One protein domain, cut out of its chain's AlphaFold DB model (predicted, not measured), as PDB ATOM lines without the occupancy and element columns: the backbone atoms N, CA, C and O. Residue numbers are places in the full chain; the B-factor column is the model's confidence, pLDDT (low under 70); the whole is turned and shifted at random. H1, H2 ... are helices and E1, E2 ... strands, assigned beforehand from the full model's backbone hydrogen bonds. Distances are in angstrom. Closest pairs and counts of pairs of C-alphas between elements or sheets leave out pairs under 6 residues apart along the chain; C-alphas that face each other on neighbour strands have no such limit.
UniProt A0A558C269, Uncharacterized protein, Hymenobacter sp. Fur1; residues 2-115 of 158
ATOM      1  N   PHE A   2     -98.494  16.633 -45.906       34.69
ATOM      2  CA  PHE A   2     -99.675  17.451 -45.646       34.69
ATOM      3  C   PHE A   2     -99.515  18.185 -44.312       34.69
ATOM      4  O   PHE A   2     -99.441  17.557 -43.261       34.69
ATOM      5  N   ASN A   3     -99.483  19.516 -44.367       39.44
ATOM      6  CA  ASN A   3     -99.647  20.381 -43.204       39.44
ATOM      7  C   ASN A   3    -101.139  20.453 -42.852       39.44
ATOM      8  O   ASN A   3    -101.847  21.337 -43.332       39.44
ATOM      9  N   PHE A   4    -101.620  19.535 -42.013       37.06
ATOM     10  CA  PHE A   4    -102.910  19.697 -41.344       37.06
ATOM     11  C   PHE A   4    -102.721  20.597 -40.122       37.06
ATOM     12  O   PHE A   4    -102.407  20.148 -39.024       37.06
ATOM     13  N   TRP A   5    -102.898  21.900 -40.327       40.34
ATOM     14  CA  TRP A   5    -103.131  22.832 -39.230       40.34
ATOM     15  C   TRP A   5    -104.531  22.572 -38.680       40.34
ATOM     16  O   TRP A   5    -105.524  22.982 -39.279       40.34
ATOM     17  N   ASN A   6    -104.610  21.890 -37.541       41.00
ATOM     18  CA  ASN A   6    -105.850  21.725 -36.797       41.00
ATOM     19  C   ASN A   6    -106.192  23.072 -36.125       41.00
ATOM     20  O   ASN A   6    -105.756  23.365 -35.015       41.00
ATOM     21  N   LYS A   7    -106.892  23.952 -36.851       45.66
ATOM     22  CA  LYS A   7    -107.370  25.257 -36.365       45.66
ATOM     23  C   LYS A   7    -108.811  25.160 -35.856       45.66
ATOM     24  O   LYS A   7    -109.679  25.860 -36.353       45.66
ATOM     25  N   ASN A   8    -109.037  24.343 -34.835       47.78
ATOM     26  CA  ASN A   8    -110.192  24.501 -33.941       47.78
ATOM     27  C   ASN A   8    -109.683  24.876 -32.551       47.78
ATOM     28  O   ASN A   8    -110.019  24.253 -31.552       47.78
ATOM     29  N   LYS A   9    -108.777  25.854 -32.495       52.88
ATOM     30  CA  LYS A   9    -108.298  26.366 -31.217       52.88
ATOM     31  C   LYS A   9    -109.429  27.202 -30.633       52.88
ATOM     32  O   LYS A   9    -109.812  28.180 -31.269       52.88
ATOM     33  N   ILE A  10    -109.947  26.802 -29.471       56.00
ATOM     34  CA  ILE A  10    -110.973  27.531 -28.722       56.00
ATOM     35  C   ILE A  10    -110.559  29.007 -28.624       56.00
ATOM     36  O   ILE A  10    -109.598  29.356 -27.930       56.00
ATOM     37  N   SER A  11    -111.242  29.868 -29.371       48.91
ATOM     38  CA  SER A  11    -111.063  31.312 -29.333       48.91
ATOM     39  C   SER A  11    -111.904  31.855 -28.181       48.91
ATOM     40  O   SER A  11    -113.095  31.587 -28.088       48.91
ATOM     41  N   ILE A  12    -111.196  32.506 -27.250       54.78
ATOM     42  CA  ILE A  12    -111.653  33.247 -26.064       54.78
ATOM     43  C   ILE A  12    -112.734  32.542 -25.232       54.78
ATOM     44  O   ILE A  12    -113.898  32.445 -25.606       54.78
ATOM     45  N   ALA A  13    -112.348  32.131 -24.025       61.66
ATOM     46  CA  ALA A  13    -113.259  31.486 -23.101       61.66
ATOM     47  C   ALA A  13    -113.079  31.976 -21.666       61.66
ATOM     48  O   ALA A  13    -111.955  32.176 -21.198       61.66
ATOM     49  N   TYR A  14    -114.200  32.153 -20.967       68.44
ATOM     50  CA  TYR A  14    -114.224  32.592 -19.576       68.44
ATOM     51  C   TYR A  14    -115.167  31.698 -18.765       68.44
ATOM     52  O   TYR A  14    -116.299  31.469 -19.191       68.44
ATOM     53  N   PRO A  15    -114.729  31.190 -17.599       73.19
ATOM     54  CA  PRO A  15    -115.624  30.504 -16.680       73.19
ATOM     55  C   PRO A  15    -116.606  31.511 -16.075       73.19
ATOM     56  O   PRO A  15    -116.198  32.533 -15.513       73.19
ATOM     57  N   ILE A  16    -117.896  31.207 -16.177       73.75
ATOM     58  CA  ILE A  16    -118.982  31.946 -15.540       73.75
ATOM     59  C   ILE A  16    -119.586  31.047 -14.471       73.75
ATOM     60  O   ILE A  16    -119.936  29.901 -14.733       73.75
ATOM     61  N   VAL A  17    -119.711  31.568 -13.256       63.00
ATOM     62  CA  VAL A  17    -120.438  30.880 -12.192       63.00
ATOM     63  C   VAL A  17    -121.906  31.252 -12.282       63.00
ATOM     64  O   VAL A  17    -122.260  32.431 -12.283       63.00
ATOM     65  N   SER A  18    -122.752  30.234 -12.324       65.44
ATOM     66  CA  SER A  18    -124.196  30.359 -12.174       65.44
ATOM     67  C   SER A  18    -124.635  29.621 -10.915       65.44
ATOM     68  O   SER A  18    -123.995  28.661 -10.503       65.44
ATOM     69  N   ILE A  19    -125.711  30.072 -10.272       58.38
ATOM     70  CA  ILE A  19    -126.268  29.355  -9.121       58.38
ATOM     71  C   ILE A  19    -127.079  28.180  -9.663       58.38
ATOM     72  O   ILE A  19    -128.105  28.371 -10.319       58.38
ATOM     73  N   GLY A  20    -126.583  26.977  -9.399       60.59
ATOM     74  CA  GLY A  20    -127.180  25.714  -9.807       60.59
ATOM     75  C   GLY A  20    -127.829  24.987  -8.635       60.59
ATOM     76  O   GLY A  20    -127.751  25.401  -7.479       60.59
ATOM     77  N   LEU A  21    -128.439  23.836  -8.909       57.09
ATOM     78  CA  LEU A  21    -129.053  23.008  -7.864       57.09
ATOM     79  C   LEU A  21    -128.036  22.514  -6.823       57.09
ATOM     80  O   LEU A  21    -128.385  22.401  -5.651       57.09
ATOM     81  N   ARG A  22    -126.777  22.275  -7.227       58.31
ATOM     82  CA  ARG A  22    -125.640  21.873  -6.363       58.31
ATOM     83  C   ARG A  22    -125.016  23.022  -5.562       58.31
ATOM     84  O   ARG A  22    -124.022  22.814  -4.859       58.31
ATOM     85  N   GLY A  23    -125.611  24.209  -5.641       65.56
ATOM     86  CA  GLY A  23    -125.067  25.462  -5.139       65.56
ATOM     87  C   GLY A  23    -124.661  26.344  -6.311       65.56
ATOM     88  O   GLY A  23    -125.380  27.269  -6.660       65.56
ATOM     89  N   GLU A  24    -123.540  26.032  -6.955       67.81
ATOM     90  CA  GLU A  24    -122.987  26.824  -8.054       67.81
ATOM     91  C   GLU A  24    -122.464  25.915  -9.168       67.81
ATOM     92  O   GLU A  24    -121.674  25.027  -8.892       67.81
ATOM     93  N   ASP A  25    -122.851  26.142 -10.418       72.12
ATOM     94  CA  ASP A  25    -122.282  25.467 -11.585       72.12
ATOM     95  C   ASP A  25    -121.330  26.420 -12.318       72.12
ATOM     96  O   ASP A  25    -121.608  27.616 -12.453       72.12
ATOM     97  N   ILE A  26    -120.210  25.894 -12.817       77.50
ATOM     98  CA  ILE A  26    -119.313  26.646 -13.698       77.50
ATOM     99  C   ILE A  26    -119.732  26.350 -15.136       77.50
ATOM    100  O   ILE A  26    -119.528  25.245 -15.634       77.50
ATOM    101  N   GLU A  27    -120.299  27.340 -15.816       80.38
ATOM    102  CA  GLU A  27    -120.451  27.307 -17.264       80.38
ATOM    103  C   GLU A  27    -119.178  27.877 -17.889       80.38
ATOM    104  O   GLU A  27    -118.862  29.060 -17.757       80.38
ATOM    105  N   TYR A  28    -118.408  27.023 -18.553       76.31
ATOM    106  CA  TYR A  28    -117.266  27.461 -19.339       76.31
ATOM    107  C   TYR A  28    -117.722  27.693 -20.776       76.31
ATOM    108  O   TYR A  28    -118.105  26.751 -21.469       76.31
ATOM    109  N   ILE A  29    -117.699  28.955 -21.203       74.75
ATOM    110  CA  ILE A  29    -118.217  29.399 -22.502       74.75
ATOM    111  C   ILE A  29    -117.051  29.684 -23.442       74.75
ATOM    112  O   ILE A  29    -116.126  30.397 -23.059       74.75
ATOM    113  N   THR A  30    -117.114  29.146 -24.657       72.88
ATOM    114  CA  THR A  30    -116.251  29.479 -25.799       72.88
ATOM    115  C   THR A  30    -117.034  30.313 -26.818       72.88
ATOM    116  O   THR A  30    -118.237  30.516 -26.661       72.88
ATOM    117  N   GLU A  31    -116.391  30.787 -27.889       67.94
ATOM    118  CA  GLU A  31    -117.095  31.505 -28.967       67.94
ATOM    119  C   GLU A  31    -118.257  30.717 -29.599       67.94
ATOM    120  O   GLU A  31    -119.242  31.317 -30.028       67.94
ATOM    121  N   THR A  32    -118.164  29.388 -29.661       68.62
ATOM    122  CA  THR A  32    -119.140  28.545 -30.372       68.62
ATOM    123  C   THR A  32    -119.885  27.566 -29.474       68.62
ATOM    124  O   THR A  32    -120.905  27.014 -29.884       68.62
ATOM    125  N   GLU A  33    -119.378  27.298 -28.271       76.56
ATOM    126  CA  GLU A  33    -119.801  26.170 -27.443       76.56
ATOM    127  C   GLU A  33    -119.782  26.532 -25.950       76.56
ATOM    128  O   GLU A  33    -119.275  27.566 -25.524       76.56
ATOM    129  N   SER A  34    -120.379  25.679 -25.122       77.62
ATOM    130  CA  SER A  34    -120.275  25.784 -23.665       77.62
ATOM    131  C   SER A  34    -120.287  24.401 -23.033       77.62
ATOM    132  O   SER A  34    -120.892  23.463 -23.567       77.62
ATOM    133  N   VAL A  35    -119.622  24.295 -21.886       81.38
ATOM    134  CA  VAL A  35    -119.634  23.106 -21.036       81.38
ATOM    135  C   VAL A  35    -120.034  23.476 -19.626       81.38
ATOM    136  O   VAL A  35    -119.527  24.446 -19.060       81.38
ATOM    137  N   TYR A  36    -120.941  22.686 -19.063       79.44
ATOM    138  CA  TYR A  36    -121.275  22.769 -17.652       79.44
ATOM    139  C   TYR A  36    -120.353  21.857 -16.861       79.44
ATOM    140  O   TYR A  36    -120.236  20.667 -17.148       79.44
ATOM    141  N   ILE A  37    -119.713  22.435 -15.856       82.31
ATOM    142  CA  ILE A  37    -118.823  21.747 -14.937       82.31
ATOM    143  C   ILE A  37    -119.444  21.899 -13.561       82.31
ATOM    144  O   ILE A  37    -119.606  23.013 -13.054       82.31
ATOM    145  N   GLY A  38    -119.798  20.765 -12.960       80.19
ATOM    146  CA  GLY A  38    -120.362  20.766 -11.621       80.19
ATOM    147  C   GLY A  38    -119.375  21.398 -10.648       80.19
ATOM    148  O   GLY A  38    -118.193  21.036 -10.619       80.19
ATOM    149  N   PHE A  39    -119.861  22.324  -9.832       84.12
ATOM    150  CA  PHE A  39    -119.081  22.935  -8.772       84.12
ATOM    151  C   PHE A  39    -119.904  22.967  -7.480       84.12
ATOM    152  O   PHE A  39    -121.127  22.829  -7.471       84.12
ATOM    153  N   THR A  40    -119.239  22.999  -6.334       80.56
ATOM    154  CA  THR A  40    -119.920  23.245  -5.061       80.56
ATOM    155  C   THR A  40    -118.924  23.732  -4.024       80.56
ATOM    156  O   THR A  40    -117.733  23.421  -4.093       80.56
ATOM    157  N   TYR A  41    -119.428  24.478  -3.046       77.62
ATOM    158  CA  TYR A  41    -118.705  24.817  -1.822       77.62
ATOM    159  C   TYR A  41    -119.109  23.945  -0.633       77.62
ATOM    160  O   TYR A  41    -118.508  24.083   0.438       77.62
ATOM    161  N   ILE A  42    -120.118  23.082  -0.793       69.00
ATOM    162  CA  ILE A  42    -120.590  22.202   0.277       69.00
ATOM    163  C   ILE A  42    -119.421  21.292   0.668       69.00
ATOM    164  O   ILE A  42    -118.859  20.578  -0.164       69.00
ATOM    165  N   ASP A  43    -119.002  21.413   1.928       74.62
ATOM    166  CA  ASP A  43    -117.844  20.744   2.529       74.62
ATOM    167  C   ASP A  43    -116.487  21.044   1.867       74.62
ATOM    168  O   ASP A  43    -115.545  20.255   1.972       74.62
ATOM    169  N   GLY A  44    -116.369  22.159   1.142       82.25
ATOM    170  CA  GLY A  44    -115.164  22.550   0.407       82.25
ATOM    171  C   GLY A  44    -115.411  22.795  -1.082       82.25
ATOM    172  O   GLY A  44    -116.411  22.369  -1.642       82.25
ATOM    173  N   LYS A  45    -114.472  23.500  -1.727       88.06
ATOM    174  CA  LYS A  45    -114.516  23.816  -3.162       88.06
ATOM    175  C   LYS A  45    -114.280  22.560  -3.983       88.06
ATOM    176  O   LYS A  45    -113.128  22.155  -4.085       88.06
ATOM    177  N   ARG A  46    -115.311  21.973  -4.575       90.50
ATOM    178  CA  ARG A  46    -115.206  20.771  -5.416       90.50
ATOM    179  C   ARG A  46    -115.494  21.108  -6.867       90.50
ATOM    180  O   ARG A  46    -116.537  21.685  -7.139       90.50
ATOM    181  N   ILE A  47    -114.601  20.726  -7.777       90.75
ATOM    182  CA  ILE A  47    -114.857  20.721  -9.226       90.75
ATOM    183  C   ILE A  47    -115.087  19.272  -9.654       90.75
ATOM    184  O   ILE A  47    -114.206  18.436  -9.460       90.75
ATOM    185  N   TYR A  48    -116.244  18.990 -10.247       89.50
ATOM    186  CA  TYR A  48    -116.593  17.676 -10.780       89.50
ATOM    187  C   TYR A  48    -116.114  17.558 -12.227       89.50
ATOM    188  O   TYR A  48    -116.555  18.297 -13.106       89.50
ATOM    189  N   LEU A  49    -115.204  16.620 -12.472       87.62
ATOM    190  CA  LEU A  49    -114.555  16.385 -13.759       87.62
ATOM    191  C   LEU A  49    -115.392  15.432 -14.611       87.62
ATOM    192  O   LEU A  49    -114.995  14.308 -14.907       87.62
ATOM    193  N   ASP A  50    -116.583  15.899 -14.968       83.88
ATOM    194  CA  ASP A  50    -117.511  15.201 -15.848       83.88
ATOM    195  C   ASP A  50    -117.934  16.140 -16.979       83.88
ATOM    196  O   ASP A  50    -118.712  17.071 -16.784       83.88
ATOM    197  N   PHE A  51    -117.340  15.939 -18.156       80.75
ATOM    198  CA  PHE A  51    -117.523  16.816 -19.317       80.75
ATOM    199  C   PHE A  51    -118.503  16.198 -20.326       80.75
ATOM    200  O   PHE A  51    -118.501  16.558 -21.503       80.75
ATOM    201  N   THR A  52    -119.336  15.250 -19.887       72.62
ATOM    202  CA  THR A  52    -120.346  14.603 -20.743       72.62
ATOM    203  C   THR A  52    -121.428  15.560 -21.226       72.62
ATOM    204  O   THR A  52    -121.979  15.361 -22.307       72.62
ATOM    205  N   HIS A  53    -121.696  16.635 -20.486       68.81
ATOM    206  CA  HIS A  53    -122.667  17.667 -20.852       68.81
ATOM    207  C   HIS A  53    -122.067  18.740 -21.778       68.81
ATOM    208  O   HIS A  53    -122.236  19.944 -21.573       68.81
ATOM    209  N   TRP A  54    -121.351  18.292 -22.809       74.56
ATOM    210  CA  TRP A  54    -120.879  19.127 -23.907       74.56
ATOM    211  C   TRP A  54    -122.054  19.420 -24.848       74.56
ATOM    212  O   TRP A  54    -122.668  18.494 -25.376       74.56
ATOM    213  N   LYS A  55    -122.407  20.698 -25.065       67.38
ATOM    214  CA  LYS A  55    -123.568  21.047 -25.920       67.38
ATOM    215  C   LYS A  55    -123.384  20.652 -27.391       67.38
ATOM    216  O   LYS A  55    -124.362  20.581 -28.134       67.38
ATOM    217  N   SER A  56    -122.150  20.419 -27.826       71.81
ATOM    218  CA  SER A  56    -121.834  20.057 -29.205       71.81
ATOM    219  C   SER A  56    -121.776  18.547 -29.411       71.81
ATOM    220  O   SER A  56    -121.531  17.769 -28.496       71.81
ATOM    221  N   LYS A  57    -122.015  18.115 -30.653       70.44
ATOM    222  CA  LYS A  57    -121.935  16.701 -31.055       70.44
ATOM    223  C   LYS A  57    -120.494  16.232 -31.281       70.44
ATOM    224  O   LYS A  57    -120.278  15.055 -31.557       70.44
ATOM    225  N   ILE A  58    -119.527  17.145 -31.221       78.56
ATOM    226  CA  ILE A  58    -118.111  16.852 -31.428       78.56
ATOM    227  C   ILE A  58    -117.488  16.493 -30.075       78.56
ATOM    228  O   ILE A  58    -117.616  17.280 -29.139       78.56
ATOM    229  N   PRO A  59    -116.795  15.348 -29.947       81.00
ATOM    230  CA  PRO A  59    -116.062  15.025 -28.731       81.00
ATOM    231  C   PRO A  59    -115.013  16.091 -28.413       81.00
ATOM    232  O   PRO A  59    -114.224  16.476 -29.276       81.00
ATOM    233  N   ILE A  60    -114.976  16.534 -27.159       83.81
ATOM    234  CA  ILE A  60    -113.965  17.479 -26.692       83.81
ATOM    235  C   ILE A  60    -112.577  16.827 -26.643       83.81
ATOM    236  O   ILE A  60    -112.413  15.712 -26.131       83.81
ATOM    237  N   SER A  61    -111.570  17.519 -27.178       88.19
ATOM    238  CA  SER A  61    -110.201  17.006 -27.220       88.19
ATOM    239  C   SER A  61    -109.577  16.939 -25.817       88.19
ATOM    240  O   SER A  61    -109.988  17.646 -24.897       88.19
ATOM    241  N   ALA A  62    -108.558  16.094 -25.636       90.69
ATOM    242  CA  ALA A  62    -107.834  16.004 -24.363       90.69
ATOM    243  C   ALA A  62    -107.146  17.331 -23.979       90.69
ATOM    244  O   ALA A  62    -107.127  17.698 -22.805       90.69
ATOM    245  N   GLU A  63    -106.630  18.069 -24.968       90.62
ATOM    246  CA  GLU A  63    -106.002  19.383 -24.772       90.62
ATOM    247  C   GLU A  63    -107.022  20.432 -24.304       90.62
ATOM    248  O   GLU A  63    -106.754  21.204 -23.377       90.62
ATOM    249  N   ASP A  64    -108.224  20.420 -24.887       87.56
ATOM    250  CA  ASP A  64    -109.307  21.317 -24.478       87.56
ATOM    251  C   ASP A  64    -109.809  20.965 -23.075       87.56
ATOM    252  O   ASP A  64    -109.960  21.860 -22.243       87.56
ATOM    253  N   LYS A  65    -109.987  19.671 -22.762       90.38
ATOM    254  CA  LYS A  65    -110.352  19.211 -21.408       90.38
ATOM    255  C   LYS A  65    -109.389  19.751 -20.354       90.38
ATOM    256  O   LYS A  65    -109.821  20.300 -19.338       90.38
ATOM    257  N   GLU A  66    -108.090  19.619 -20.606       93.62
ATOM    258  CA  GLU A  66    -107.051  20.125 -19.714       93.62
ATOM    259  C   GLU A  66    -107.106  21.654 -19.587       93.62
ATOM    260  O   GLU A  66    -107.105  22.182 -18.473       93.62
ATOM    261  N   THR A  67    -107.206  22.370 -20.709       90.81
ATOM    262  CA  THR A  67    -107.277  23.839 -20.735       90.81
ATOM    263  C   THR A  67    -108.456  24.358 -19.914       90.81
ATOM    264  O   THR A  67    -108.300  25.246 -19.070       90.81
ATOM    265  N   ILE A  68    -109.632  23.767 -20.115       89.25
ATOM    266  CA  ILE A  68    -110.859  24.106 -19.391       89.25
ATOM    267  C   ILE A  68    -110.690  23.850 -17.897       89.25
ATOM    268  O   ILE A  68    -110.982  24.733 -17.084       89.25
ATOM    269  N   PHE A  69    -110.179  22.674 -17.523       92.00
ATOM    270  CA  PHE A  69    -109.932  22.336 -16.125       92.00
ATOM    271  C   PHE A  69    -108.995  23.347 -15.458       92.00
ATOM    272  O   PHE A  69    -109.309  23.861 -14.384       92.00
ATOM    273  N   VAL A  70    -107.879  23.690 -16.103       92.94
ATOM    274  CA  VAL A  70    -106.908  24.655 -15.571       92.94
ATOM    275  C   VAL A  70    -107.533  26.038 -15.402       92.94
ATOM    276  O   VAL A  70    -107.303  26.692 -14.381       92.94
ATOM    277  N   ASN A  71    -108.341  26.482 -16.363       90.56
ATOM    278  CA  ASN A  71    -109.027  27.768 -16.285       90.56
ATOM    279  C   ASN A  71    -110.027  27.808 -15.123       90.56
ATOM    280  O   ASN A  71    -110.013  28.762 -14.342       90.56
ATOM    281  N   CYS A  72    -110.818  26.749 -14.942       88.94
ATOM    282  CA  CYS A  72    -111.746  26.627 -13.816       88.94
ATOM    283  C   CYS A  72    -111.002  26.551 -12.478       88.94
ATOM    284  O   CYS A  72    -111.348  27.249 -11.527       88.94
ATOM    285  N   LEU A  73    -109.918  25.777 -12.411       91.38
ATOM    286  CA  LEU A  73    -109.086  25.652 -11.219       91.38
ATOM    287  C   LEU A  73    -108.469  26.995 -10.812       91.38
ATOM    288  O   LEU A  73    -108.500  27.363  -9.635       91.38
ATOM    289  N   ASN A  74    -107.927  27.742 -11.777       90.88
ATOM    290  CA  ASN A  74    -107.383  29.078 -11.542       90.88
ATOM    291  C   ASN A  74    -108.479  30.041 -11.074       90.88
ATOM    292  O   ASN A  74    -108.254  30.790 -10.126       90.88
ATOM    293  N   TYR A  75    -109.659  29.994 -11.695       87.50
ATOM    294  CA  TYR A  75    -110.803  30.811 -11.305       87.50
ATOM    295  C   TYR A  75    -111.236  30.534  -9.857       87.50
ATOM    296  O   TYR A  75    -111.235  31.449  -9.033       87.50
ATOM    297  N   CYS A  76    -111.491  29.270  -9.501       86.31
ATOM    298  CA  CYS A  76    -111.919  28.879  -8.153       86.31
ATOM    299  C   CYS A  76    -110.873  29.206  -7.077       86.31
ATOM    300  O   CYS A  76    -111.217  29.446  -5.916       86.31
ATOM    301  N   ASN A  77    -109.585  29.187  -7.422       90.06
ATOM    302  CA  ASN A  77    -108.498  29.495  -6.492       90.06
ATOM    303  C   ASN A  77    -108.139  30.988  -6.429       90.06
ATOM    304  O   ASN A  77    -107.472  31.387  -5.478       90.06
ATOM    305  N   LYS A  78    -108.594  31.821  -7.375       86.38
ATOM    306  CA  LYS A  78    -108.174  33.228  -7.502       86.38
ATOM    307  C   LYS A  78    -108.399  34.059  -6.234       86.38
ATOM    308  O   LYS A  78    -107.557  34.885  -5.899       86.38
ATOM    309  N   TYR A  79    -109.517  33.842  -5.544       77.75
ATOM    310  CA  TYR A  79    -109.938  34.657  -4.396       77.75
ATOM    311  C   TYR A  79    -110.005  33.876  -3.076       77.75
ATOM    312  O   TYR A  79    -110.617  34.332  -2.115       77.75
ATOM    313  N   SER A  80    -109.406  32.684  -3.011       77.69
ATOM    314  CA  SER A  80    -109.499  31.820  -1.832       77.69
ATOM    315  C   SER A  80    -108.171  31.148  -1.518       77.69
ATOM    316  O   SER A  80    -107.612  30.449  -2.357       77.69
ATOM    317  N   PHE A  81    -107.755  31.230  -0.253       81.06
ATOM    318  CA  PHE A  81    -106.591  30.509   0.271       81.06
ATOM    319  C   PHE A  81    -106.773  28.987   0.299       81.06
ATOM    320  O   PHE A  81    -105.801  28.239   0.214       81.06
ATOM    321  N   ARG A  82    -108.016  28.502   0.414       85.44
ATOM    322  CA  ARG A  82    -108.302  27.064   0.330       85.44
ATOM    323  C   ARG A  82    -108.137  26.610  -1.114       85.44
ATOM    324  O   ARG A  82    -108.683  27.261  -1.999       85.44
ATOM    325  N   LYS A  83    -107.427  25.507  -1.352       91.75
ATOM    326  CA  LYS A  83    -107.306  24.892  -2.683       91.75
ATOM    327  C   LYS A  83    -108.536  24.044  -3.001       91.75
ATOM    328  O   LYS A  83    -109.133  23.451  -2.101       91.75
ATOM    329  N   THR A  84    -108.896  23.996  -4.274       93.62
ATOM    330  CA  THR A  84    -110.003  23.189  -4.800       93.62
ATOM    331  C   THR A  84    -109.719  21.685  -4.716       93.62
ATOM    332  O   THR A  84    -108.595  21.247  -4.939       93.62
ATOM    333  N   ILE A  85    -110.744  20.902  -4.406       95.00
ATOM    334  CA  ILE A  85    -110.803  19.444  -4.490       95.00
ATOM    335  C   ILE A  85    -111.257  19.078  -5.908       95.00
ATOM    336  O   ILE A  85    -112.249  19.621  -6.401       95.00
ATOM    337  N   ALA A  86    -110.541  18.178  -6.572       94.62
ATOM    338  CA  ALA A  86    -110.959  17.635  -7.860       94.62
ATOM    339  C   ALA A  86    -111.755  16.345  -7.632       94.62
ATOM    340  O   ALA A  86    -111.262  15.439  -6.968       94.62
ATOM    341  N   VAL A  87    -112.967  16.253  -8.173       93.81
ATOM    342  CA  VAL A  87    -113.824  15.065  -8.062       93.81
ATOM    343  C   VAL A  87    -113.872  14.375  -9.422       93.81
ATOM    344  O   VAL A  87    -114.427  14.918 -10.375       93.81
ATOM    345  N   ILE A  88    -113.278  13.191  -9.528       93.31
ATOM    346  CA  ILE A  88    -113.197  12.408 -10.766       93.31
ATOM    347  C   ILE A  88    -114.409  11.480 -10.858       93.31
ATOM    348  O   ILE A  88    -114.652  10.693  -9.943       93.31
ATOM    349  N   ASN A  89    -115.129  11.520 -11.981       89.81
ATOM    350  CA  ASN A  89    -116.090  10.470 -12.305       89.81
ATOM    351  C   ASN A  89    -115.318   9.184 -12.662       89.81
ATOM    352  O   ASN A  89    -114.569   9.151 -13.637       89.81
ATOM    353  N   SER A  90    -115.460   8.128 -11.862       90.19
ATOM    354  CA  SER A  90    -114.752   6.859 -12.051       90.19
ATOM    355  C   SER A  90    -115.148   6.124 -13.326       90.19
ATOM    356  O   SER A  90    -114.390   5.262 -13.770       90.19
ATOM    357  N   ASP A  91    -116.300   6.464 -13.897       87.94
ATOM    358  CA  ASP A  91    -116.885   5.765 -15.038       87.94
ATOM    359  C   ASP A  91    -116.432   6.361 -16.382       87.94
ATOM    360  O   ASP A  91    -116.683   5.768 -17.430       87.94
ATOM    361  N   ILE A  92    -115.780   7.534 -16.375       84.56
ATOM    362  CA  ILE A  92    -115.464   8.306 -17.587       84.56
ATOM    363  C   ILE A  92    -114.075   8.932 -17.473       84.56
ATOM    364  O   ILE A  92    -113.815   9.731 -16.579       84.56
ATOM    365  N   ASP A  93    -113.179   8.597 -18.408       88.62
ATOM    366  CA  ASP A  93    -111.839   9.195 -18.534       88.62
ATOM    367  C   ASP A  93    -111.008   9.208 -17.230       88.62
ATOM    368  O   ASP A  93    -110.151  10.071 -17.031       88.62
ATOM    369  N   LYS A  94    -111.237   8.246 -16.324       92.88
ATOM    370  CA  LYS A  94    -110.632   8.204 -14.981       92.88
ATOM    371  C   LYS A  94    -109.109   8.361 -15.001       92.88
ATOM    372  O   LYS A  94    -108.561   9.141 -14.225       92.88
ATOM    373  N   GLU A  95    -108.426   7.606 -15.860       94.50
ATOM    374  CA  GLU A  95    -106.960   7.615 -15.950       94.50
ATOM    375  C   GLU A  95    -106.429   8.956 -16.459       94.50
ATOM    376  O   GLU A  95    -105.474   9.499 -15.902       94.50
ATOM    377  N   PHE A  96    -107.097   9.526 -17.466       94.94
ATOM    378  CA  PHE A  96    -106.785  10.853 -17.983       94.94
ATOM    379  C   PHE A  96    -106.926  11.907 -16.880       94.94
ATOM    380  O   PHE A  96    -105.980  12.649 -16.610       94.94
ATOM    381  N   TRP A  97    -108.064  11.941 -16.183       95.31
ATOM    382  CA  TRP A  97    -108.293  12.938 -15.140       95.31
ATOM    383  C   TRP A  97    -107.359  12.782 -13.949       95.31
ATOM    384  O   TRP A  97    -106.898  13.787 -13.408       95.31
ATOM    385  N   PHE A  98    -107.028  11.548 -13.566       96.12
ATOM    386  CA  PHE A  98    -106.037  11.296 -12.527       96.12
ATOM    387  C   PHE A  98    -104.671  11.873 -12.915       96.12
ATOM    388  O   PHE A  98    -104.073  12.607 -12.126       96.12
ATOM    389  N   TYR A  99    -104.215  11.616 -14.144       96.94
ATOM    390  CA  TYR A  99    -102.959  12.161 -14.656       96.94
ATOM    391  C   TYR A  99    -102.950  13.698 -14.659       96.94
ATOM    392  O   TYR A  99    -102.000  14.317 -14.172       96.94
ATOM    393  N   ILE A 100    -104.028  14.326 -15.140       96.88
ATOM    394  CA  ILE A 100    -104.170  15.788 -15.130       96.88
ATOM    395  C   ILE A 100    -104.168  16.337 -13.694       96.88
ATOM    396  O   ILE A 100    -103.491  17.326 -13.410       96.88
ATOM    397  N   CYS A 101    -104.864  15.694 -12.756       96.56
ATOM    398  CA  CYS A 101    -104.882  16.127 -11.360       96.56
ATOM    399  C   CYS A 101    -103.501  16.024 -10.700       96.56
ATOM    400  O   CYS A 101    -103.084  16.965 -10.024       96.56
ATOM    401  N   GLU A 102    -102.757  14.939 -10.932       97.00
ATOM    402  CA  GLU A 102    -101.388  14.799 -10.422       97.00
ATOM    403  C   GLU A 102    -100.441  15.845 -11.036       97.00
ATOM    404  O   GLU A 102     -99.654  16.459 -10.311       97.00
ATOM    405  N   LYS A 103    -100.581  16.158 -12.334       97.19
ATOM    406  CA  LYS A 103     -99.837  17.252 -12.991       97.19
ATOM    407  C   LYS A 103    -100.063  18.608 -12.307       97.19
ATOM    408  O   LYS A 103     -99.131  19.406 -12.198       97.19
ATOM    409  N   TYR A 104    -101.275  18.869 -11.813       96.12
ATOM    410  CA  TYR A 104    -101.651  20.122 -11.142       96.12
ATOM    411  C   TYR A 104    -101.803  19.994  -9.617       96.12
ATOM    412  O   TYR A 104    -102.430  20.853  -8.988       96.12
ATOM    413  N   LYS A 105    -101.173  18.986  -8.995       95.31
ATOM    414  CA  LYS A 105    -101.304  18.670  -7.560       95.31
ATOM    415  C   LYS A 105    -101.047  19.854  -6.630       95.31
ATOM    416  O   LYS A 105    -101.696  20.005  -5.603       95.31
ATOM    417  N   SER A 106    -100.138  20.752  -7.007       95.31
ATOM    418  CA  SER A 106     -99.825  21.957  -6.229       95.31
ATOM    419  C   SER A 106    -100.996  22.942  -6.113       95.31
ATOM    420  O   SER A 106    -101.002  23.761  -5.192       95.31
ATOM    421  N   LYS A 107    -101.995  22.863  -7.000       94.44
ATOM    422  CA  LYS A 107    -103.181  23.733  -7.042       94.44
ATOM    423  C   LYS A 107    -104.456  23.069  -6.514       94.44
ATOM    424  O   LYS A 107    -105.446  23.775  -6.316       94.44
ATOM    425  N   ILE A 108    -104.432  21.764  -6.259       95.88
ATOM    426  CA  ILE A 108    -105.548  21.012  -5.676       95.88
ATOM    427  C   ILE A 108    -105.251  20.632  -4.221       95.88
ATOM    428  O   ILE A 108    -104.095  20.561  -3.808       95.88
ATOM    429  N   SER A 109    -106.292  20.461  -3.411       96.00
ATOM    430  CA  SER A 109    -106.168  19.996  -2.019       96.00
ATOM    431  C   SER A 109    -106.293  18.480  -1.905       96.00
ATOM    432  O   SER A 109    -105.564  17.873  -1.127       96.00
ATOM    433  N   ALA A 110    -107.192  17.879  -2.684       96.00
ATOM    434  CA  ALA A 110    -107.439  16.443  -2.717       96.00
ATOM    435  C   ALA A 110    -108.014  16.016  -4.077       96.00
ATOM    436  O   ALA A 110    -108.516  16.849  -4.839       96.00
ATOM    437  N   ILE A 111    -107.942  14.711  -4.342       96.31
ATOM    438  CA  ILE A 111    -108.640  14.035  -5.435       96.31
ATOM    439  C   ILE A 111    -109.680  13.116  -4.791       96.31
ATOM    440  O   ILE A 111    -109.327  12.254  -3.986       96.31
ATOM    441  N   GLU A 112    -110.945  13.314  -5.130       95.19
ATOM    442  CA  GLU A 112    -112.065  12.458  -4.740       95.19
ATOM    443  C   GLU A 112    -112.567  11.695  -5.969       95.19
ATOM    444  O   GLU A 112    -112.354  12.115  -7.108       95.19
ATOM    445  N   TYR A 113    -113.250  10.577  -5.745       93.75
ATOM    446  CA  TYR A 113    -113.847   9.773  -6.806       93.75
ATOM    447  C   TYR A 113    -115.346   9.640  -6.555       93.75
ATOM    448  O   TYR A 113    -115.770   9.476  -5.415       93.75
ATOM    449  N   THR A 114    -116.128   9.706  -7.625       91.50
ATOM    450  CA  THR A 114    -117.583   9.506  -7.620       91.50
ATOM    451  C   THR A 114    -117.969   8.633  -8.807       91.50
ATOM    452  O   THR A 114    -117.260   8.636  -9.809       91.50
ATOM    453  N   SER A 115    -119.085   7.918  -8.732       89.25
ATOM    454  CA  SER A 115    -119.671   7.222  -9.884       89.25
ATOM    455  C   SER A 115    -120.885   7.975 -10.442       89.25
ATOM    456  O   SER A 115    -121.462   8.851  -9.786       89.25
TER     457      SER A 115
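What this domain is: This is residues 2 to 115 of the 158 residues of an uncharacterized protein of Hymenobacter sp. Fur1 (UniProt A0A558C269). A strongly twisted sheet of six strands curls round the long helix H1, while the shorter helix H2 packs on E5 and E6, at one end of the same sheet. A tail, residues 2 to 8, sticks out from this body and makes much of its length. The printed part has 114 residues, with named elements in the order E1, E2, E3, E4, H1, E5, H2, E6; the class is mixed, helices and strands. The sheet's order is E1, E2, E3, E4, E5, E6, also mixed, with the E4 and E5 pair and the E5 and E6 pair parallel and the others antiparallel. The whole is compact, with a radius of gyration of the C-alphas of 14.1 A, and spans 50 by 28 by 26 A.

How they stand to each other: The sheet runs E1, residues 14 to 20, E2, 23 to 29, E3, 34 to 40, E4, 46 to 49, E5, 84 to 89, and E6, 108 to 114; E1 and E6 are its edge strands. E1 to E4 form a meander, each strand the antiparallel neighbour of the one before. N 16 and O 27 of E1 and E2 are 2.8 A apart, N 37 and O 26 of E3 and E2 2.8 A, and N 48 and O 38 of E4 and E3 2.9 A, within hydrogen-bond range. Across the parallel pairs, N 49 and O 87 are 2.8 A apart and N 88 and O 112 2.8 A. H1, residues 62 to 77, is on the sheet, which curls round it; the closest C-alphas of E1 and H1 are those of Pro 15 and Cys 72, 6.2 A apart. H2, residues 94 to 103, is on the sheet at a height of 9.1 A and lies only just over E5, on which 7 of its 10 C-alphas fall and 2 on E4. E4, H1, E5 and E5, H2, E6 are strand-helix-strand units, a helix between two parallel neighbour strands, each with a right-handed crossover. H1 and H2 are close but not clearly touching, Glu 66 and Ile 100 having C-alphas 6.9 A apart, at a steep tilt of 53 degrees, the same way. In both helices every O i to N i+4 pair is within hydrogen-bond range.

Where its parts are: E1 begins at C-alpha 14, (-114.224, 32.592, -19.576). H1 measures 22.4 A, E2 19.1 A and E3 18.8 A. E6 ends at C-alpha 114, (-117.583, 9.506, -7.620).

The domain as a whole: The C-alphas farthest apart are those of Phe 2 and Asp 43, 51.6 A. The printed part has no cut; the link from E4 to H1 is long, 12 residues. Mean pLDDT of the printed part is 80.0, and 26 residues are under 70, among them residues 2 to 14 and 17 to 24.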